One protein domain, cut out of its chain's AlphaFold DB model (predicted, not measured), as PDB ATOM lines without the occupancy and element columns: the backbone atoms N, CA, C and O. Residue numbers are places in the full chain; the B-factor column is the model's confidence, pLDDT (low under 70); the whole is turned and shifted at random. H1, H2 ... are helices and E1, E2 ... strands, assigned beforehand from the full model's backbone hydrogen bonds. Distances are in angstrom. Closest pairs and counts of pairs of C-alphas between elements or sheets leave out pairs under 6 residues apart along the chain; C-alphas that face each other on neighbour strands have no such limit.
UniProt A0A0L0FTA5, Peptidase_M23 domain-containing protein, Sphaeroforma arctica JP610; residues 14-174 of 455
ATOM      1  N   LYS A  14     -13.275  42.669  31.120       45.09
ATOM      2  CA  LYS A  14     -12.343  41.590  30.727       45.09
ATOM      3  C   LYS A  14     -12.833  40.213  31.198       45.09
ATOM      4  O   LYS A  14     -12.890  39.284  30.404       45.09
ATOM      5  N   LYS A  15     -13.292  40.089  32.450       38.38
ATOM      6  CA  LYS A  15     -13.828  38.823  32.990       38.38
ATOM      7  C   LYS A  15     -15.112  38.367  32.283       38.38
ATOM      8  O   LYS A  15     -15.338  37.173  32.124       38.38
ATOM      9  N   THR A  16     -15.948  39.312  31.856       39.06
ATOM     10  CA  THR A  16     -17.191  39.012  31.126       39.06
ATOM     11  C   THR A  16     -16.894  38.582  29.687       39.06
ATOM     12  O   THR A  16     -17.482  37.611  29.225       39.06
ATOM     13  N   ALA A  17     -15.933  39.231  29.020       42.69
ATOM     14  CA  ALA A  17     -15.456  38.847  27.691       42.69
ATOM     15  C   ALA A  17     -14.772  37.469  27.700       42.69
ATOM     16  O   ALA A  17     -15.124  36.621  26.890       42.69
ATOM     17  N   ALA A  18     -13.899  37.192  28.674       45.41
ATOM     18  CA  ALA A  18     -13.267  35.880  28.841       45.41
ATOM     19  C   ALA A  18     -14.296  34.760  29.092       45.41
ATOM     20  O   ALA A  18     -14.207  33.678  28.519       45.41
ATOM     21  N   ASN A  19     -15.329  35.027  29.900       42.34
ATOM     22  CA  ASN A  19     -16.416  34.072  30.126       42.34
ATOM     23  C   ASN A  19     -17.292  33.858  28.880       42.34
ATOM     24  O   ASN A  19     -17.764  32.742  28.668       42.34
ATOM     25  N   HIS A  20     -17.507  34.900  28.068       49.88
ATOM     26  CA  HIS A  20     -18.223  34.795  26.796       49.88
ATOM     27  C   HIS A  20     -17.430  33.959  25.787       49.88
ATOM     28  O   HIS A  20     -17.954  32.965  25.293       49.88
ATOM     29  N   ARG A  21     -16.141  34.274  25.591       54.34
ATOM     30  CA  ARG A  21     -15.217  33.512  24.732       54.34
ATOM     31  C   ARG A  21     -15.132  32.044  25.150       54.34
ATOM     32  O   ARG A  21     -15.239  31.149  24.321       54.34
ATOM     33  N   LYS A  22     -15.068  31.757  26.456       52.03
ATOM     34  CA  LYS A  22     -15.080  30.378  26.981       52.03
ATOM     35  C   LYS A  22     -16.394  29.636  26.699       52.03
ATOM     36  O   LYS A  22     -16.385  28.422  26.486       52.03
ATOM     37  N   ALA A  23     -17.527  30.339  26.713       50.50
ATOM     38  CA  ALA A  23     -18.833  29.771  26.386       50.50
ATOM     39  C   ALA A  23     -19.013  29.543  24.873       50.50
ATOM     40  O   ALA A  23     -19.599  28.529  24.493       50.50
ATOM     41  N   GLU A  24     -18.482  30.428  24.024       52.81
ATOM     42  CA  GLU A  24     -18.459  30.247  22.567       52.81
ATOM     43  C   GLU A  24     -17.499  29.142  22.138       52.81
ATOM     44  O   GLU A  24     -17.929  28.252  21.409       52.81
ATOM     45  N   LYS A  25     -16.294  29.069  22.722       52.56
ATOM     46  CA  LYS A  25     -15.375  27.926  22.577       52.56
ATOM     47  C   LYS A  25     -16.097  26.605  22.845       52.56
ATOM     48  O   LYS A  25     -16.035  25.682  22.043       52.56
ATOM     49  N   LYS A  26     -16.865  26.520  23.938       52.84
ATOM     50  CA  LYS A  26     -17.622  25.308  24.287       52.84
ATOM     51  C   LYS A  26     -18.753  24.989  23.296       52.84
ATOM     52  O   LYS A  26     -19.032  23.814  23.074       52.84
ATOM     53  N   LYS A  27     -19.402  26.000  22.706       52.16
ATOM     54  CA  LYS A  27     -20.429  25.811  21.665       52.16
ATOM     55  C   LYS A  27     -19.823  25.380  20.328       52.16
ATOM     56  O   LYS A  27     -20.373  24.477  19.713       52.16
ATOM     57  N   LEU A  28     -18.700  25.974  19.924       44.50
ATOM     58  CA  LEU A  28     -17.979  25.625  18.699       44.50
ATOM     59  C   LEU A  28     -17.421  24.195  18.771       44.50
ATOM     60  O   LEU A  28     -17.561  23.433  17.819       44.50
ATOM     61  N   ILE A  29     -16.884  23.801  19.935       44.69
ATOM     62  CA  ILE A  29     -16.463  22.419  20.227       44.69
ATOM     63  C   ILE A  29     -17.646  21.446  20.092       44.69
ATOM     64  O   ILE A  29     -17.496  20.384  19.497       44.69
ATOM     65  N   ALA A  30     -18.829  21.809  20.601       42.78
ATOM     66  CA  ALA A  30     -20.017  20.955  20.542       42.78
ATOM     67  C   ALA A  30     -20.638  20.855  19.133       42.78
ATOM     68  O   ALA A  30     -21.206  19.825  18.787       42.78
ATOM     69  N   SER A  31     -20.538  21.895  18.296       41.78
ATOM     70  CA  SER A  31     -21.018  21.839  16.904       41.78
ATOM     71  C   SER A  31     -20.062  21.110  15.956       41.78
ATOM     72  O   SER A  31     -20.490  20.655  14.901       41.78
ATOM     73  N   ASN A  32     -18.785  20.983  16.332       41.69
ATOM     74  CA  ASN A  32     -17.740  20.305  15.563       41.69
ATOM     75  C   ASN A  32     -17.396  18.917  16.130       41.69
ATOM     76  O   ASN A  32     -16.274  18.454  15.948       41.69
ATOM     77  N   GLU A  33     -18.337  18.217  16.777       34.19
ATOM     78  CA  GLU A  33     -18.127  16.877  17.368       34.19
ATOM     79  C   GLU A  33     -17.571  15.818  16.385       34.19
ATOM     80  O   GLU A  33     -17.078  14.777  16.819       34.19
ATOM     81  N   GLN A  34     -17.563  16.097  15.076       37.19
ATOM     82  CA  GLN A  34     -16.925  15.273  14.042       37.19
ATOM     83  C   GLN A  34     -15.398  15.503  13.883       37.19
ATOM     84  O   GLN A  34     -14.738  14.688  13.247       37.19
ATOM     85  N   TYR A  35     -14.823  16.559  14.476       37.31
ATOM     86  CA  TYR A  35     -13.406  16.971  14.373       37.31
ATOM     87  C   TYR A  35     -12.579  16.704  15.651       37.31
ATOM     88  O   TYR A  35     -11.475  17.227  15.806       37.31
ATOM     89  N   ASN A  36     -13.109  15.917  16.591       36.12
ATOM     90  CA  ASN A  36     -12.470  15.655  17.884       36.12
ATOM     91  C   ASN A  36     -11.244  14.723  17.766       36.12
ATOM     92  O   ASN A  36     -11.358  13.596  17.288       36.12
ATOM     93  N   ASN A  37     -10.111  15.178  18.314       42.97
ATOM     94  CA  ASN A  37      -8.903  14.423  18.696       42.97
ATOM     95  C   ASN A  37      -8.057  13.747  17.608       42.97
ATOM     96  O   ASN A  37      -7.085  13.069  17.948       42.97
ATOM     97  N   ASP A  38      -8.373  13.891  16.326       50.91
ATOM     98  CA  ASP A  38      -7.562  13.252  15.295       50.91
ATOM     99  C   ASP A  38      -6.332  14.120  15.010       50.91
ATOM    100  O   ASP A  38      -6.432  15.183  14.396       50.91
ATOM    101  N   THR A  39      -5.145  13.663  15.413       59.22
ATOM    102  CA  THR A  39      -3.887  14.257  14.944       59.22
ATOM    103  C   THR A  39      -3.709  14.073  13.434       59.22
ATOM    104  O   THR A  39      -2.663  14.449  12.935       59.22
ATOM    105  N   ARG A  40      -4.702  13.522  12.706       75.50
ATOM    106  CA  ARG A  40      -4.741  13.249  11.262       75.50
ATOM    107  C   ARG A  40      -3.406  12.697  10.800       75.50
ATOM    108  O   ARG A  40      -2.556  13.441  10.341       75.50
ATOM    109  N   ASN A  41      -3.210  11.392  10.967       89.94
ATOM    110  CA  ASN A  41      -2.044  10.679  10.440       89.94
ATOM    111  C   ASN A  41      -0.681  11.323  10.805       89.94
ATOM    112  O   ASN A  41       0.223  11.388   9.974       89.94
ATOM    113  N   PHE A  42      -0.532  11.789  12.051       91.94
ATOM    114  CA  PHE A  42       0.689  12.397  12.596       91.94
ATOM    115  C   PHE A  42       0.899  12.007  14.070       91.94
ATOM    116  O   PHE A  42      -0.069  11.825  14.815       91.94
ATOM    117  N   VAL A  43       2.159  11.883  14.499       92.50
ATOM    118  CA  VAL A  43       2.571  11.540  15.870       92.50
ATOM    119  C   VAL A  43       3.129  12.784  16.588       92.50
ATOM    120  O   VAL A  43       4.301  13.105  16.405       92.50
ATOM    121  N   PRO A  44       2.370  13.450  17.486       89.38
ATOM    122  CA  PRO A  44       2.803  14.706  18.117       89.38
ATOM    123  C   PRO A  44       4.124  14.630  18.883       89.38
ATOM    124  O   PRO A  44       4.889  15.587  18.907       89.38
ATOM    125  N   SER A  45       4.438  13.477  19.481       90.00
ATOM    126  CA  SER A  45       5.697  13.294  20.216       90.00
ATOM    127  C   SER A  45       6.948  13.351  19.329       90.00
ATOM    128  O   SER A  45       8.054  13.412  19.865       90.00
ATOM    129  N   GLN A  46       6.784  13.330  18.001       92.56
ATOM    130  CA  GLN A  46       7.850  13.511  17.013       92.56
ATOM    131  C   GLN A  46       8.074  14.981  16.629       92.56
ATOM    132  O   GLN A  46       9.034  15.271  15.929       92.56
ATOM    133  N   ALA A  47       7.264  15.922  17.123       91.31
ATOM    134  CA  ALA A  47       7.475  17.351  16.897       91.31
ATOM    135  C   ALA A  47       7.455  18.148  18.204       91.31
ATOM    136  O   ALA A  47       6.668  19.073  18.387       91.31
ATOM    137  N   LYS A  48       8.331  17.774  19.142       90.50
ATOM    138  CA  LYS A  48       8.475  18.492  20.415       90.50
ATOM    139  C   LYS A  48       8.771  19.970  20.174       90.50
ATOM    140  O   LYS A  48       9.652  20.310  19.387       90.50
ATOM    141  N   GLY A  49       8.036  20.835  20.863       92.69
ATOM    142  CA  GLY A  49       8.112  22.283  20.665       92.69
ATOM    143  C   GLY A  49       7.322  22.831  19.473       92.69
ATOM    144  O   GLY A  49       7.169  24.048  19.381       92.69
ATOM    145  N   CYS A  50       6.787  21.965  18.605       94.25
ATOM    146  CA  CYS A  50       5.823  22.331  17.573       94.25
ATOM    147  C   CYS A  50       4.397  22.063  18.069       94.25
ATOM    148  O   CYS A  50       3.978  20.924  18.269       94.25
ATOM    149  N   HIS A  51       3.622  23.126  18.225       93.12
ATOM    150  CA  HIS A  51       2.239  23.094  18.672       93.12
ATOM    151  C   HIS A  51       1.322  23.155  17.455       93.12
ATOM    152  O   HIS A  51       1.075  24.221  16.893       93.12
ATOM    153  N   VAL A  52       0.846  21.984  17.031       89.88
ATOM    154  CA  VAL A  52      -0.074  21.839  15.894       89.88
ATOM    155  C   VAL A  52      -1.508  22.061  16.362       89.88
ATOM    156  O   VAL A  52      -1.965  21.396  17.291       89.88
ATOM    157  N   ALA A  53      -2.210  23.008  15.742       85.12
ATOM    158  CA  ALA A  53      -3.560  23.390  16.129       85.12
ATOM    159  C   ALA A  53      -4.541  22.233  15.921       85.12
ATOM    160  O   ALA A  53      -4.756  21.759  14.804       85.12
ATOM    161  N   CYS A  54      -5.198  21.837  17.005       75.62
ATOM    162  CA  CYS A  54      -6.355  20.949  17.009       75.62
ATOM    163  C   CYS A  54      -7.430  21.505  17.956       75.62
ATOM    164  O   CYS A  54      -7.139  22.324  18.826       75.62
ATOM    165  N   MET A  55      -8.689  21.088  17.791       59.50
ATOM    166  CA  MET A  55      -9.829  21.666  18.530       59.50
ATOM    167  C   MET A  55      -9.704  21.546  20.064       59.50
ATOM    168  O   MET A  55     -10.257  22.368  20.795       59.50
ATOM    169  N   ASP A  56      -8.966  20.552  20.560       66.38
ATOM    170  CA  ASP A  56      -8.697  20.290  21.978       66.38
ATOM    171  C   ASP A  56      -7.352  20.859  22.474       66.38
ATOM    172  O   ASP A  56      -6.995  20.675  23.642       66.38
ATOM    173  N   SER A  57      -6.627  21.600  21.627       76.12
ATOM    174  CA  SER A  57      -5.373  22.259  21.996       76.12
ATOM    175  C   SER A  57      -5.567  23.167  23.211       76.12
ATOM    176  O   SER A  57      -6.329  24.137  23.193       76.12
ATOM    177  N   LYS A  58      -4.848  22.851  24.293       77.75
ATOM    178  CA  LYS A  58      -4.916  23.595  25.562       77.75
ATOM    179  C   LYS A  58      -4.333  25.000  25.469       77.75
ATOM    180  O   LYS A  58      -4.690  25.847  26.282       77.75
ATOM    181  N   TRP A  59      -3.430  25.217  24.518       82.12
ATOM    182  CA  TRP A  59      -2.831  26.518  24.285       82.12
ATOM    183  C   TRP A  59      -3.849  27.482  23.678       82.12
ATOM    184  O   TRP A  59      -4.007  28.547  24.258       82.12
ATOM    185  N   ILE A  60      -4.635  27.065  22.668       85.31
ATOM    186  CA  ILE A  60      -5.673  27.895  22.025       85.31
ATOM    187  C   ILE A  60      -6.616  28.494  23.077       85.31
ATOM    188  O   ILE A  60      -7.445  27.799  23.678       85.31
ATOM    189  N   VAL A  61      -6.521  29.805  23.272       86.56
ATOM    190  CA  VAL A  61      -7.314  30.589  24.223       86.56
ATOM    191  C   VAL A  61      -8.748  30.740  23.707       86.56
ATOM    192  O   VAL A  61      -9.710  30.506  24.446       86.56
ATOM    193  N   GLY A  62      -8.905  31.053  22.420       84.88
ATOM    194  CA  GLY A  62     -10.189  31.356  21.790       84.88
ATOM    195  C   GLY A  62     -10.166  31.129  20.282       84.88
ATOM    196  O   GLY A  62      -9.110  31.158  19.657       84.88
ATOM    197  N   LEU A  63     -11.336  30.868  19.705       86.00
ATOM    198  CA  LEU A  63     -11.513  30.710  18.266       86.00
ATOM    199  C   LEU A  63     -12.881  31.267  17.892       86.00
ATOM    200  O   LEU A  63     -13.899  30.686  18.274       86.00
ATOM    201  N   ASP A  64     -12.889  32.364  17.146       85.00
ATOM    202  CA  ASP A  64     -14.100  33.087  16.778       85.00
ATOM    203  C   ASP A  64     -14.138  33.319  15.262       85.00
ATOM    204  O   ASP A  64     -13.116  33.557  14.617       85.00
ATOM    205  N   ARG A  65     -15.339  33.260  14.680       86.62
ATOM    206  CA  ARG A  65     -15.570  33.754  13.318       86.62
ATOM    207  C   ARG A  65     -15.936  35.221  13.379       86.62
ATOM    208  O   ARG A  65     -16.655  35.637  14.288       86.62
ATOM    209  N   PHE A  66     -15.514  35.976  12.381       81.94
ATOM    210  CA  PHE A  66     -15.841  37.389  12.295       81.94
ATOM    211  C   PHE A  66     -16.319  37.778  10.904       81.94
ATOM    212  O   PHE A  66     -16.223  37.009   9.953       81.94
ATOM    213  N   ARG A  67     -16.880  38.979  10.788       76.88
ATOM    214  CA  ARG A  67     -16.995  39.665   9.502       76.88
ATOM    215  C   ARG A  67     -15.968  40.775   9.509       76.88
ATOM    216  O   ARG A  67     -15.931  41.536  10.469       76.88
ATOM    217  N   SER A  68     -15.169  40.913   8.456       72.06
ATOM    218  CA  SER A  68     -14.137  41.960   8.401       72.06
ATOM    219  C   SER A  68     -14.711  43.363   8.639       72.06
ATOM    220  O   SER A  68     -14.088  44.180   9.306       72.06
ATOM    221  N   ALA A  69     -15.965  43.597   8.231       72.12
ATOM    222  CA  ALA A  69     -16.706  44.832   8.504       72.12
ATOM    223  C   ALA A  69     -16.895  45.160  10.004       72.12
ATOM    224  O   ALA A  69     -17.111  46.321  10.348       72.12
ATOM    225  N   ASP A  70     -16.813  44.173  10.903       75.69
ATOM    226  CA  ASP A  70     -16.967  44.369  12.350       75.69
ATOM    227  C   ASP A  70     -15.739  45.058  12.985       75.69
ATOM    228  O   ASP A  70     -15.841  45.607  14.084       75.69
ATOM    229  N   PHE A  71     -14.591  45.065  12.295       70.44
ATOM    230  CA  PHE A  71     -13.331  45.659  12.764       70.44
ATOM    231  C   PHE A  71     -13.097  47.099  12.267       70.44
ATOM    232  O   PHE A  71     -12.122  47.737  12.667       70.44
ATOM    233  N   GLY A  72     -14.025  47.651  11.478       68.81
ATOM    234  CA  GLY A  72     -13.914  48.984  10.876       68.81
ATOM    235  C   GLY A  72     -13.035  49.008   9.621       68.81
ATOM    236  O   GLY A  72     -12.671  47.967   9.090       68.81
ATOM    237  N   ASP A  73     -12.697  50.209   9.148       69.44
ATOM    238  CA  ASP A  73     -12.006  50.422   7.860       69.44
ATOM    239  C   ASP A  73     -10.468  50.271   7.936       69.44
ATOM    240  O   ASP A  73      -9.756  50.720   7.041       69.44
ATOM    241  N   GLY A  74      -9.933  49.733   9.036       69.94
ATOM    242  CA  GLY A  74      -8.489  49.581   9.236       69.94
ATOM    243  C   GLY A  74      -7.959  48.247   8.717       69.94
ATOM    244  O   GLY A  74      -8.661  47.240   8.779       69.94
ATOM    245  N   ASP A  75      -6.698  48.228   8.277       80.62
ATOM    246  CA  ASP A  75      -6.002  46.983   7.944       80.62
ATOM    247  C   ASP A  75      -5.888  46.097   9.192       80.62
ATOM    248  O   ASP A  75      -5.342  46.499  10.225       80.62
ATOM    249  N   ILE A  76      -6.426  44.882   9.099       85.69
ATOM    250  CA  ILE A  76      -6.368  43.882  10.164       85.69
ATOM    251  C   ILE A  76      -5.130  43.011   9.903       85.69
ATOM    252  O   ILE A  76      -5.052  42.396   8.838       85.69
ATOM    253  N   PRO A  77      -4.159  42.945  10.830       90.38
ATOM    254  CA  PRO A  77      -2.934  42.189  10.611       90.38
ATOM    255  C   PRO A  77      -3.181  40.682  10.733       90.38
ATOM    256  O   PRO A  77      -3.998  40.249  11.543       90.38
ATOM    257  N   ASP A  78      -2.407  39.882   9.999       93.38
ATOM    258  CA  ASP A  78      -2.476  38.416  10.077       93.38
ATOM    259  C   ASP A  78      -2.031  37.866  11.445       93.38
ATOM    260  O   ASP A  78      -2.464  36.794  11.871       93.38
ATOM    261  N   ILE A  79      -1.163  38.605  12.143       94.62
ATOM    262  CA  ILE A  79      -0.679  38.297  13.490       94.62
ATOM    263  C   ILE A  79      -0.833  39.547  14.353       94.62
ATOM    264  O   ILE A  79      -0.418  40.636  13.959       94.62
ATOM    265  N   SER A  80      -1.366  39.390  15.563       92.19
ATOM    266  CA  SER A  80      -1.379  40.454  16.567       92.19
ATOM    267  C   SER A  80      -0.855  39.957  17.907       92.19
ATOM    268  O   SER A  80      -1.158  38.832  18.295       92.19
ATOM    269  N   VAL A  81      -0.144  40.816  18.638       91.88
ATOM    270  CA  VAL A  81       0.210  40.586  20.044       91.88
ATOM    271  C   VAL A  81      -0.345  41.734  20.885       91.88
ATOM    272  O   VAL A  81      -0.031  42.894  20.614       91.88
ATOM    273  N   ASP A  82      -1.181  41.444  21.888       89.50
ATOM    274  CA  ASP A  82      -1.673  42.477  22.813       89.50
ATOM    275  C   ASP A  82      -0.513  42.948  23.714       89.50
ATOM    276  O   ASP A  82       0.030  42.153  24.481       89.50
ATOM    277  N   PRO A  83      -0.129  44.237  23.691       84.31
ATOM    278  CA  PRO A  83       0.997  44.738  24.483       84.31
ATOM    279  C   PRO A  83       0.728  44.765  25.999       84.31
ATOM    280  O   PRO A  83       1.632  45.034  26.785       84.31
ATOM    281  N   THR A  84      -0.516  44.553  26.432       84.44
ATOM    282  CA  THR A  84      -0.918  44.596  27.844       84.44
ATOM    283  C   THR A  84      -0.698  43.264  28.545       84.44
ATOM    284  O   THR A  84      -0.329  43.247  29.718       84.44
ATOM    285  N   ASP A  85      -1.038  42.167  27.873       87.75
ATOM    286  CA  ASP A  85      -1.022  40.819  28.446       87.75
ATOM    287  C   ASP A  85      -0.295  39.787  27.572       87.75
ATOM    288  O   ASP A  85      -0.206  38.631  27.970       87.75
ATOM    289  N   GLY A  86       0.280  40.194  26.438       90.69
ATOM    290  CA  GLY A  86       1.087  39.333  25.576       90.69
ATOM    291  C   GLY A  86       0.267  38.349  24.745       90.69
ATOM    292  O   GLY A  86       0.839  37.399  24.218       90.69
ATOM    293  N   LEU A  87      -1.056  38.523  24.637       93.81
ATOM    294  CA  LEU A  87      -1.914  37.606  23.888       93.81
ATOM    295  C   LEU A  87      -1.548  37.610  22.399       93.81
ATOM    296  O   LEU A  87      -1.780  38.603  21.714       93.81
ATOM    297  N   LEU A  88      -1.020  36.490  21.912       95.25
ATOM    298  CA  LEU A  88      -0.787  36.216  20.500       95.25
ATOM    299  C   LEU A  88      -2.091  35.754  19.846       95.25
ATOM    300  O   LEU A  88      -2.706  34.796  20.318       95.25
ATOM    301  N   SER A  89      -2.460  36.368  18.726       94.88
ATOM    302  CA  SER A  89      -3.609  35.962  17.915       94.88
ATOM    303  C   SER A  89      -3.231  35.842  16.441       94.88
ATOM    304  O   SER A  89      -2.469  36.657  15.917       94.88
ATOM    305  N   PHE A  90      -3.788  34.831  15.778       95.19
ATOM    306  CA  PHE A  90      -3.734  34.643  14.328       95.19
ATOM    307  C   PHE A  90      -5.066  35.079  13.734       95.19
ATOM    308  O   PHE A  90      -6.123  34.691  14.237       95.19
ATOM    309  N   VAL A  91      -5.032  35.863  12.663       94.19
ATOM    310  CA  VAL A  91      -6.233  36.419  12.044       94.19
ATOM    311  C   VAL A  91      -6.228  36.101  10.562       94.19
ATOM    312  O   VAL A  91      -5.375  36.578   9.822       94.19
ATOM    313  N   ASN A  92      -7.194  35.301  10.117       92.81
ATOM    314  CA  ASN A  92      -7.434  35.069   8.702       92.81
ATOM    315  C   ASN A  92      -8.587  35.953   8.235       92.81
ATOM    316  O   ASN A  92      -9.747  35.663   8.513       92.81
ATOM    317  N   THR A  93      -8.252  37.033   7.536       91.81
ATOM    318  CA  THR A  93      -9.195  37.995   6.939       91.81
ATOM    319  C   THR A  93      -9.600  37.635   5.513       91.81
ATOM    320  O   THR A  93     -10.467  38.294   4.940       91.81
ATOM    321  N   SER A  94      -8.952  36.624   4.929       89.50
ATOM    322  CA  SER A  94      -9.156  36.229   3.540       89.50
ATOM    323  C   SER A  94     -10.365  35.311   3.379       89.50
ATOM    324  O   SER A  94     -10.836  34.699   4.341       89.50
ATOM    325  N   ASP A  95     -10.804  35.162   2.130       89.12
ATOM    326  CA  ASP A  95     -11.797  34.167   1.714       89.12
ATOM    327  C   ASP A  95     -11.210  32.752   1.542       89.12
ATOM    328  O   ASP A  95     -11.951  31.805   1.276       89.12
ATOM    329  N   ASN A  96      -9.896  32.588   1.737       87.81
ATOM    330  CA  ASN A  96      -9.177  31.328   1.583       87.81
ATOM    331  C   ASN A  96      -8.840  30.691   2.932       87.81
ATOM    332  O   ASN A  96      -8.695  31.352   3.962       87.81
ATOM    333  N   TRP A  97      -8.661  29.373   2.928       88.06
ATOM    334  CA  TRP A  97      -7.986  28.699   4.033       88.06
ATOM    335  C   TRP A  97      -6.508  29.080   4.032       88.06
ATOM    336  O   TRP A  97      -5.860  29.024   2.984       88.06
ATOM    337  N   ARG A  98      -5.965  29.419   5.205       90.06
ATOM    338  CA  ARG A  98      -4.564  29.835   5.345       90.06
ATOM    339  C   ARG A  98      -3.828  29.032   6.404       90.06
ATOM    340  O   ARG A  98      -4.378  28.743   7.466       90.06
ATOM    341  N   SER A  99      -2.583  28.680   6.110       92.19
ATOM    342  CA  SER A  99      -1.646  28.113   7.074       92.19
ATOM    343  C   SER A  99      -0.903  29.232   7.790       92.19
ATOM    344  O   SER A  99      -0.519  30.212   7.160       92.19
ATOM    345  N   TYR A 100      -0.660  29.054   9.079       94.88
ATOM    346  CA  TYR A 100       0.107  29.936   9.946       94.88
ATOM    347  C   TYR A 100       1.191  29.094  10.599       94.88
ATOM    348  O   TYR A 100       0.891  28.258  11.455       94.88
ATOM    349  N   ASN A 101       2.437  29.315  10.197       95.12
ATOM    350  CA  ASN A 101       3.596  28.688  10.807       95.12
ATOM    351  C   ASN A 101       4.438  29.770  11.476       95.12
ATOM    352  O   ASN A 101       5.003  30.618  10.793       95.12
ATOM    353  N   ILE A 102       4.473  29.796  12.806       96.31
ATOM    354  CA  ILE A 102       5.029  30.927  13.559       96.31
ATOM    355  C   ILE A 102       5.977  30.422  14.633       96.31
ATOM    356  O   ILE A 102       5.589  29.590  15.446       96.31
ATOM    357  N   SER A 103       7.197  30.949  14.667       96.19
ATOM    358  CA  SER A 103       8.200  30.650  15.686       96.19
ATOM    359  C   SER A 103       8.469  31.866  16.558       96.19
ATOM    360  O   SER A 103       8.505  32.997  16.075       96.19
ATOM    361  N   THR A 104       8.701  31.621  17.845       93.69
ATOM    362  CA  THR A 104       9.102  32.650  18.802       93.69
ATOM    363  C   THR A 104      10.202  32.157  19.729       93.69
ATOM    364  O   THR A 104      10.194  31.001  20.157       93.69
ATOM    365  N   GLY A 105      11.142  33.045  20.056       90.88
ATOM    366  CA  GLY A 105      12.110  32.834  21.134       90.88
ATOM    367  C   GLY A 105      11.565  33.165  22.530       90.88
ATOM    368  O   GLY A 105      12.264  32.941  23.515       90.88
ATOM    369  N   LEU A 106      10.348  33.712  22.626       90.88
ATOM    370  CA  LEU A 106       9.699  34.081  23.886       90.88
ATOM    371  C   LEU A 106       9.105  32.864  24.599       90.88
ATOM    372  O   LEU A 106       8.866  31.815  24.000       90.88
ATOM    373  N   THR A 107       8.826  33.010  25.895       91.75
ATOM    374  CA  THR A 107       8.115  31.976  26.649       91.75
ATOM    375  C   THR A 107       6.633  32.018  26.293       91.75
ATOM    376  O   THR A 107       5.957  33.010  26.552       91.75
ATOM    377  N   ALA A 108       6.125  30.929  25.716       93.50
ATOM    378  CA  ALA A 108       4.711  30.778  25.404       93.50
ATOM    379  C   ALA A 108       3.953  30.094  26.550       93.50
ATOM    380  O   ALA A 108       4.386  29.065  27.075       93.50
ATOM    381  N   ILE A 109       2.803  30.651  26.922       92.81
ATOM    382  CA  ILE A 109       2.009  30.242  28.084       92.81
ATOM    383  C   ILE A 109       0.556  30.020  27.658       92.81
ATOM    384  O   ILE A 109      -0.066  30.862  27.013       92.81
ATOM    385  N   SER A 110      -0.004  28.867  28.015       90.69
ATOM    386  CA  SER A 110      -1.411  28.531  27.753       90.69
ATOM    387  C   SER A 110      -2.398  29.371  28.578       90.69
ATOM    388  O   SER A 110      -2.038  29.958  29.596       90.69
ATOM    389  N   ASP A 111      -3.691  29.322  28.231       85.25
ATOM    390  CA  ASP A 111      -4.772  29.903  29.056       85.25
ATOM    391  C   ASP A 111      -4.809  29.357  30.497       85.25
ATOM    392  O   ASP A 111      -5.255  30.029  31.425       85.25
ATOM    393  N   GLY A 112      -4.323  28.129  30.700       85.06
ATOM    394  CA  GLY A 112      -4.218  27.505  32.019       85.06
ATOM    395  C   GLY A 112      -3.056  28.017  32.875       85.06
ATOM    396  O   GLY A 112      -3.012  27.699  34.062       85.06
ATOM    397  N   GLY A 113      -2.138  28.798  32.296       86.44
ATOM    398  CA  GLY A 113      -0.889  29.227  32.931       86.44
ATOM    399  C   GLY A 113       0.265  28.226  32.795       86.44
ATOM    400  O   GLY A 113       1.335  28.461  33.349       86.44
ATOM    401  N   ASP A 114       0.073  27.119  32.070       91.06
ATOM    402  CA  ASP A 114       1.144  26.156  31.798       91.06
ATOM    403  C   ASP A 114       2.082  26.702  30.714       91.06
ATOM    404  O   ASP A 114       1.606  27.137  29.658       91.06
ATOM    405  N   ILE A 115       3.394  26.630  30.957       92.75
ATOM    406  CA  ILE A 115       4.427  26.925  29.955       92.75
ATOM    407  C   ILE A 115       4.377  25.848  28.871       92.75
ATOM    408  O   ILE A 115       4.398  24.650  29.163       92.75
ATOM    409  N   LEU A 116       4.314  26.279  27.615       93.31
ATOM    410  CA  LEU A 116       4.319  25.388  26.465       93.31
ATOM    411  C   LEU A 116       5.721  24.823  26.236       93.31
ATOM    412  O   LEU A 116       6.720  25.523  26.379       93.31
ATOM    413  N   GLU A 117       5.793  23.541  25.867       93.31
ATOM    414  CA  GLU A 117       7.067  22.897  25.535       93.31
ATOM    415  C   GLU A 117       7.767  23.677  24.412       93.31
ATOM    416  O   GLU A 117       7.138  24.031  23.411       93.31
ATOM    417  N   ALA A 118       9.061  23.946  24.586       92.81
ATOM    418  CA  ALA A 118       9.924  24.552  23.580       92.81
ATOM    419  C   ALA A 118      10.807  23.478  22.933       92.81
ATOM    420  O   ALA A 118      11.173  22.484  23.565       92.81
ATOM    421  N   GLY A 119      11.154  23.685  21.669       92.31
ATOM    422  CA  GLY A 119      12.122  22.878  20.940       92.31
ATOM    423  C   GLY A 119      13.416  23.649  20.716       92.31
ATOM    424  O   GLY A 119      13.720  24.626  21.412       92.31
ATOM    425  N   ALA A 120      14.193  23.194  19.736       91.88
ATOM    426  CA  ALA A 120      15.479  23.784  19.408       91.88
ATOM    427  C   ALA A 120      15.723  23.844  17.899       91.88
ATOM    428  O   ALA A 120      15.140  23.089  17.119       91.88
ATOM    429  N   TYR A 121      16.633  24.726  17.502       92.81
ATOM    430  CA  TYR A 121      17.155  24.835  16.147       92.81
ATOM    431  C   TYR A 121      18.624  25.265  16.164       92.81
ATOM    432  O   TYR A 121      19.116  25.785  17.164       92.81
ATOM    433  N   GLY A 122      19.349  24.978  15.088       90.25
ATOM    434  CA  GLY A 122      20.769  25.304  14.942       90.25
ATOM    435  C   GLY A 122      21.496  24.258  14.108       90.25
ATOM    436  O   GLY A 122      20.857  23.431  13.456       90.25
ATOM    437  N   SER A 123      22.826  24.264  14.134       86.12
ATOM    438  CA  SER A 123      23.604  23.329  13.316       86.12
ATOM    439  C   SER A 123      23.363  21.865  13.726       86.12
ATOM    440  O   SER A 123      23.284  21.511  14.909       86.12
ATOM    441  N   CYS A 124      23.170  21.012  12.722       79.75
ATOM    442  CA  CYS A 124      22.939  19.575  12.841       79.75
ATOM    443  C   CYS A 124      24.097  18.750  12.268       79.75
ATOM    444  O   CYS A 124      23.907  17.594  11.886       79.75
ATOM    445  N   THR A 125      25.297  19.332  12.208       72.44
ATOM    446  CA  THR A 125      26.504  18.591  11.843       72.44
ATOM    447  C   THR A 125      26.895  17.595  12.941       72.44
ATOM    448  O   THR A 125      26.539  17.739  14.109       72.44
ATOM    449  N   VAL A 126      27.632  16.546  12.567       58.66
ATOM    450  CA  VAL A 126      28.023  15.451  13.478       58.66
ATOM    451  C   VAL A 126      28.995  15.924  14.581       58.66
ATOM    452  O   VAL A 126      29.187  15.229  15.579       58.66
ATOM    453  N   SER A 127      29.593  17.117  14.463       54.47
ATOM    454  CA  SER A 127      30.424  17.692  15.525       54.47
ATOM    455  C   SER A 127      29.551  18.231  16.658       54.47
ATOM    456  O   SER A 127      29.028  19.335  16.585       54.47
ATOM    457  N   GLY A 128      29.401  17.440  17.723       47.22
ATOM    458  CA  GLY A 128      28.494  17.670  18.856       47.22
ATOM    459  C   GLY A 128      28.786  18.867  19.774       47.22
ATOM    460  O   GLY A 128      28.675  18.717  20.985       47.22
ATOM    461  N   ASN A 129      29.146  20.034  19.236       48.75
ATOM    462  CA  ASN A 129      29.363  21.268  19.999       48.75
ATOM    463  C   ASN A 129      28.625  22.490  19.422       48.75
ATOM    464  O   ASN A 129      28.956  23.632  19.743       48.75
ATOM    465  N   ASP A 130      27.627  22.253  18.576       59.44
ATOM    466  CA  ASP A 130      26.910  23.315  17.886       59.44
ATOM    467  C   ASP A 130      25.910  24.020  18.814       59.44
ATOM    468  O   ASP A 130      25.069  23.386  19.458       59.44
ATOM    469  N   ALA A 131      26.001  25.352  18.880       63.44
ATOM    470  CA  ALA A 131      25.067  26.184  19.628       63.44
ATOM    471  C   ALA A 131      23.638  25.967  19.105       63.44
ATOM    472  O   ALA A 131      23.358  26.140  17.917       63.44
ATOM    473  N   ARG A 132      22.734  25.573  20.004       80.94
ATOM    474  CA  ARG A 132      21.307  25.406  19.726       80.94
ATOM    475  C   ARG A 132      20.538  26.543  20.378       80.94
ATOM    476  O   ARG A 132      20.682  26.781  21.574       80.94
ATOM    477  N   SER A 133      19.702  27.203  19.593       88.44
ATOM    478  CA  SER A 133      18.743  28.192  20.076       88.44
ATOM    479  C   SER A 133      17.426  27.500  20.404       88.44
ATOM    480  O   SER A 133      17.019  26.573  19.700       88.44
ATOM    481  N   SER A 134      16.755  27.934  21.470       89.94
ATOM    482  CA  SER A 134      15.421  27.439  21.819       89.94
ATOM    483  C   SER A 134      14.342  28.308  21.183       89.94
ATOM    484  O   SER A 134      14.527  29.512  21.016       89.94
ATOM    485  N   CYS A 135      13.225  27.693  20.807       93.31
ATOM    486  CA  CYS A 135      12.031  28.404  20.361       93.31
ATOM    487  C   CYS A 135      10.786  27.540  20.573       93.31
ATOM    488  O   CYS A 135      10.884  26.329  20.780       93.31
ATOM    489  N   THR A 136       9.618  28.161  20.487       95.31
ATOM    490  CA  THR A 136       8.329  27.478  20.367       95.31
ATOM    491  C   THR A 136       7.758  27.789  18.992       95.31
ATOM    492  O   THR A 136       7.766  28.947  18.573       95.31
ATOM    493  N   THR A 137       7.262  26.767  18.297       96.69
ATOM    494  CA  THR A 137       6.671  26.912  16.965       96.69
ATOM    495  C   THR A 137       5.208  26.514  16.991       96.69
ATOM    496  O   THR A 137       4.850  25.494  17.570       96.69
ATOM    497  N   PHE A 138       4.357  27.297  16.348       95.88
ATOM    498  CA  PHE A 138       2.937  27.038  16.169       95.88
ATOM    499  C   PHE A 138       2.665  26.724  14.708       95.88
ATOM    500  O   PHE A 138       3.174  27.414  13.828       95.88
ATOM    501  N   VAL A 139       1.847  25.705  14.465       93.25
ATOM    502  CA  VAL A 139       1.368  25.330  13.132       93.25
ATOM    503  C   VAL A 139      -0.145  25.294  13.192       93.25
ATOM    504  O   VAL A 139      -0.719  24.480  13.911       93.25
ATOM    505  N   ALA A 140      -0.811  26.174  12.457       91.81
ATOM    506  CA  ALA A 140      -2.263  26.242  12.433       91.81
ATOM    507  C   ALA A 140      -2.783  26.397  11.008       91.81
ATOM    508  O   ALA A 140      -2.175  27.067  10.186       91.81
ATOM    509  N   VAL A 141      -3.939  25.804  10.726       89.31
ATOM    510  CA  VAL A 141      -4.676  26.032   9.481       89.31
ATOM    511  C   VAL A 141      -6.006  26.667   9.857       89.31
ATOM    512  O   VAL A 141      -6.825  26.045  10.536       89.31
ATOM    513  N   LEU A 142      -6.194  27.926   9.469       88.50
ATOM    514  CA  LEU A 142      -7.365  28.720   9.820       88.50
ATOM    515  C   LEU A 142      -8.339  28.781   8.637       88.50
ATOM    516  O   LEU A 142      -7.922  29.097   7.517       88.50
ATOM    517  N   PRO A 143      -9.644  28.548   8.874       87.62
ATOM    518  CA  PRO A 143     -10.675  28.847   7.892       87.62
ATOM    519  C   PRO A 143     -10.714  30.344   7.553       87.62
ATOM    520  O   PRO A 143     -10.228  31.160   8.345       87.62
ATOM    521  N   PRO A 144     -11.354  30.710   6.431       87.19
ATOM    522  CA  PRO A 144     -11.683  32.096   6.115       87.19
ATOM    523  C   PRO A 144     -12.348  32.828   7.284       87.19
ATOM    524  O   PRO A 144     -13.126  32.227   8.039       87.19
ATOM    525  N   HIS A 145     -12.077  34.126   7.411       87.75
ATOM    526  CA  HIS A 145     -12.734  35.036   8.367       87.75
ATOM    527  C   HIS A 145     -12.770  34.513   9.809       87.75
ATOM    528  O   HIS A 145     -13.807  34.503  10.481       87.75
ATOM    529  N   THR A 146     -11.625  34.019  10.275       88.44
ATOM    530  CA  THR A 146     -11.465  33.407  11.599       88.44
ATOM    531  C   THR A 146     -10.323  34.066  12.361       88.44
ATOM    532  O   THR A 146      -9.251  34.293  11.806       88.44
ATOM    533  N   ILE A 147     -10.542  34.350  13.643       91.62
ATOM    534  CA  ILE A 147      -9.504  34.759  14.589       91.62
ATOM    535  C   ILE A 147      -9.273  33.638  15.599       91.62
ATOM    536  O   ILE A 147     -10.218  33.106  16.186       91.62
ATOM    537  N   MET A 148      -8.011  33.275  15.796       91.69
ATOM    538  CA  MET A 148      -7.569  32.323  16.804       91.69
ATOM    539  C   MET A 148      -6.706  33.059  17.822       91.69
ATOM    540  O   MET A 148      -5.618  33.513  17.489       91.69
ATOM    541  N   ASP A 149      -7.167  33.140  19.063       93.75
ATOM    542  CA  ASP A 149      -6.339  33.555  20.192       93.75
ATOM    543  C   ASP A 149      -5.493  32.339  20.613       93.75
ATOM    544  O   ASP A 149      -6.033  31.298  20.998       93.75
ATOM    545  N   VAL A 150      -4.171  32.446  20.497       93.75
ATOM    546  CA  VAL A 150      -3.231  31.314  20.486       93.75
ATOM    547  C   VAL A 150      -2.653  31.029  21.857       93.75
ATOM    548  O   VAL A 150      -2.812  29.921  22.342       93.75
ATOM    549  N   CYS A 151      -1.939  31.974  22.460       94.31
ATOM    550  CA  CYS A 151      -1.286  31.825  23.762       94.31
ATOM    551  C   CYS A 151      -0.848  33.204  24.274       94.31
ATOM    552  O   CYS A 151      -0.995  34.199  23.566       94.31
ATOM    553  N   TYR A 152      -0.296  33.267  25.480       94.25
ATOM    554  CA  TYR A 152       0.340  34.471  26.009       94.25
ATOM    555  C   TYR A 152       1.858  34.363  25.858       94.25
ATOM    556  O   TYR A 152       2.433  33.315  26.151       94.25
ATOM    557  N   LEU A 153       2.499  35.432  25.393       93.00
ATOM    558  CA  LEU A 153       3.946  35.525  25.220       93.00
ATOM    559  C   LEU A 153       4.555  36.401  26.313       93.00
ATOM    560  O   LEU A 153       4.155  37.552  26.488       93.00
ATOM    561  N   GLU A 154       5.561  35.871  27.003       88.50
ATOM    562  CA  GLU A 154       6.330  36.595  28.014       88.50
ATOM    563  C   GLU A 154       7.815  36.683  27.615       88.50
ATOM    564  O   GLU A 154       8.390  35.682  27.163       88.50
ATOM    565  N   PRO A 155       8.466  37.853  27.791       80.31
ATOM    566  CA  PRO A 155       9.916  37.960  27.710       80.31
ATOM    567  C   PRO A 155      10.598  37.003  28.685       80.31
ATOM    568  O   PRO A 155      10.164  36.817  29.822       80.31
ATOM    569  N   ASN A 156      11.700  36.418  28.241       69.69
ATOM    570  CA  ASN A 156      12.581  35.596  29.060       69.69
ATOM    571  C   ASN A 156      13.900  36.325  29.345       69.69
ATOM    572  O   ASN A 156      14.159  37.408  28.830       69.69
ATOM    573  N   GLU A 157      14.768  35.716  30.154       64.88
ATOM    574  CA  GLU A 157      16.051  36.308  30.568       64.88
ATOM    575  C   GLU A 157      17.008  36.658  29.405       64.88
ATOM    576  O   GLU A 157      17.969  37.399  29.609       64.88
ATOM    577  N   TYR A 158      16.737  36.161  28.190       62.59
ATOM    578  CA  TYR A 158      17.535  36.388  26.981       62.59
ATOM    579  C   TYR A 158      16.914  37.403  26.010       62.59
ATOM    580  O   TYR A 158      17.588  37.837  25.077       62.59
ATOM    581  N   THR A 159      15.656  37.800  26.215       60.47
ATOM    582  CA  THR A 159      14.923  38.726  25.342       60.47
ATOM    583  C   THR A 159      14.716  40.055  26.063       60.47
ATOM    584  O   THR A 159      14.299  40.106  27.218       60.47
ATOM    585  N   ARG A 160      15.069  41.170  25.409       56.50
ATOM    586  CA  ARG A 160      14.823  42.504  25.982       56.50
ATOM    587  C   ARG A 160      13.323  42.784  25.939       56.50
ATOM    588  O   ARG A 160      12.673  42.433  24.963       56.50
ATOM    589  N   GLU A 161      12.808  43.473  26.955       54.69
ATOM    590  CA  GLU A 161      11.375  43.741  27.197       54.69
ATOM    591  C   GLU A 161      10.621  44.486  26.062       54.69
ATOM    592  O   GLU A 161       9.434  44.764  26.204       54.69
ATOM    593  N   GLU A 162      11.269  44.802  24.935       52.25
ATOM    594  CA  GLU A 162      10.719  45.622  23.846       52.25
ATOM    595  C   GLU A 162      10.749  44.951  22.454       52.25
ATOM    596  O   GLU A 162      10.265  45.549  21.495       52.25
ATOM    597  N   GLU A 163      11.272  43.725  22.309       60.53
ATOM    598  CA  GLU A 163      11.405  43.060  21.000       60.53
ATOM    599  C   GLU A 163      10.665  41.711  20.982       60.53
ATOM    600  O   GLU A 163      11.143  40.703  21.503       60.53
ATOM    601  N   PHE A 164       9.466  41.696  20.386       65.75
ATOM    602  CA  PHE A 164       8.764  40.455  20.055       65.75
ATOM    603  C   PHE A 164       9.400  39.857  18.796       65.75
ATOM    604  O   PHE A 164       8.997  40.182  17.682       65.75
ATOM    605  N   ASP A 165      10.407  39.000  18.974       74.44
ATOM    606  CA  ASP A 165      10.987  38.230  17.870       74.44
ATOM    607  C   ASP A 165      10.023  37.096  17.484       74.44
ATOM    608  O   ASP A 165       9.970  36.027  18.110       74.44
ATOM    609  N   LEU A 166       9.177  37.401  16.500       89.31
ATOM    610  CA  LEU A 166       8.267  36.475  15.844       89.31
ATOM    611  C   LEU A 166       8.702  36.311  14.395       89.31
ATOM    612  O   LEU A 166       8.741  37.278  13.635       89.31
ATOM    613  N   GLN A 167       8.954  35.069  13.994       92.94
ATOM    614  CA  GLN A 167       9.095  34.719  12.587       92.94
ATOM    615  C   GLN A 167       7.871  33.953  12.129       92.94
ATOM    616  O   GLN A 167       7.366  33.098  12.852       92.94
ATOM    617  N   SER A 168       7.395  34.257  10.926       94.25
ATOM    618  CA  SER A 168       6.151  33.706  10.405       94.25
ATOM    619  C   SER A 168       6.258  33.339   8.935       94.25
ATOM    620  O   SER A 168       6.805  34.107   8.147       94.25
ATOM    621  N   ASP A 169       5.630  32.230   8.572       94.88
ATOM    622  CA  ASP A 169       5.279  31.863   7.206       94.88
ATOM    623  C   ASP A 169       3.758  31.648   7.146       94.88
ATOM    624  O   ASP A 169       3.216  30.767   7.822       94.88
ATOM    625  N   ILE A 170       3.058  32.513   6.403       94.25
ATOM    626  CA  ILE A 170       1.593  32.510   6.300       94.25
ATOM    627  C   ILE A 170       1.206  32.429   4.829       94.25
ATOM    628  O   ILE A 170       1.526  33.334   4.060       94.25
ATOM    629  N   LYS A 171       0.493  31.373   4.437       90.19
ATOM    630  CA  LYS A 171       0.202  31.072   3.025       90.19
ATOM    631  C   LYS A 171      -1.242  30.638   2.828       90.19
ATOM    632  O   LYS A 171      -1.834  30.060   3.739       90.19
ATOM    633  N   ASN A 172      -1.818  30.893   1.651       89.44
ATOM    634  CA  ASN A 172      -3.061  30.214   1.283       89.44
ATOM    635  C   ASN A 172      -2.757  28.738   1.026       89.44
ATOM    636  O   ASN A 172      -1.710  28.397   0.484       89.44
ATOM    637  N   LEU A 173      -3.682  27.847   1.377       81.12
ATOM    638  CA  LEU A 173      -3.491  26.411   1.140       81.12
ATOM    639  C   LEU A 173      -3.413  26.056  -0.355       81.12
ATOM    640  O   LEU A 173      -2.872  25.010  -0.708       81.12
ATOM    641  N   THR A 174      -3.946  26.919  -1.222       72.19
ATOM    642  CA  THR A 174      -3.855  26.817  -2.686       72.19
ATOM    643  C   THR A 174      -2.496  27.243  -3.231       72.19
ATOM    644  O   THR A 174      -2.141  26.867  -4.347       72.19
TER     645      THR A 174
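What this domain is: This is residues 14 to 174 of the 455 residues of the protein "Peptidase_M23 domain-containing protein" of Sphaeroforma arctica JP610 (UniProt A0A0L0FTA5). Two branched sheets lie face to face as a sandwich, E1, E5, E7, E8 and E10 in one, which is twisted, and E2, E3, E4, E6 and E9 in the other, with the strands of the one at 24 degrees to those of the other. The long helix H1 stands beside the edge strand E2 near one end of the longest axis, and the hairpin of E7 and E8 reaches to the other end; residues 69 to 74 stick out. The printed part has 161 residues, with named elements in the order H1, E1, E2, H2, E3 to E10: two helices and ten strands. The first sheet is mixed, the second antiparallel; the class is mixed, helices and strands, with 80 residues, under half, in named elements. The whole is compact, with a radius of gyration of the C-alphas of 16.7 A and spans of 53 by 39 by 33 A.

Where its parts are: H1 is residues 14 to 31, 25.6 A long, from C-alpha 14 at (-12.343, 41.590, 30.727). E1 is residues 50 to 52, E2 62 to 65, H2 68 to 71, E3 79 to 81 and E4 87 to 92. E5 is residues 98 to 104, E6 107 to 109 and E7 119 to 123. E8, residues 132 to 142, is 30.5 A long, and E9, residues 146 to 154, is 24.4 A. E10, residues 166 to 172, ends with C-alpha 172 at (-3.061, 30.214, 1.283).

How they stand to each other: The facing parts of the sandwich are 11.0 A centre to centre. E8 has E1, parallel, and E7, its antiparallel hairpin partner, on one side, and antiparallel E5 on the other; N 51 and O 137 are 2.7 A apart, N 121 and O 133 2.9 A, and N 100 and O 140 2.7 A, each within hydrogen-bond range. E10 is antiparallel to E5, with N 99 and O 171 at 2.8 A. E9 has E2 and E6 on one side and E4 on the other, each antiparallel, with N 149 and O 62, N 109 and O 152, and N 90 and O 148 each at 2.8 A. E3 and E4 form a hairpin, with N 89 and O 80 at 2.8 A. H1 only grazes this sheet with residues 18 to 29; the closest C-alphas of H1 and E2, Arg 21 and Gly 62, are 6.2 A apart. H2 is on neither sheet. Every O i to N i+4 pair of H1 is within hydrogen-bond range; H2 is too short for one.

The domain as a whole: The C-alphas farthest apart, Ala 69 and Ser 127, are 54.8 A apart. The printed part has no cut. The links H1 to E1 and E9 to E10 are long. Confidence is under 70 at residues 14 to 39, 55 to 56, 72 to 74, 126 to 131 and 156 to 164.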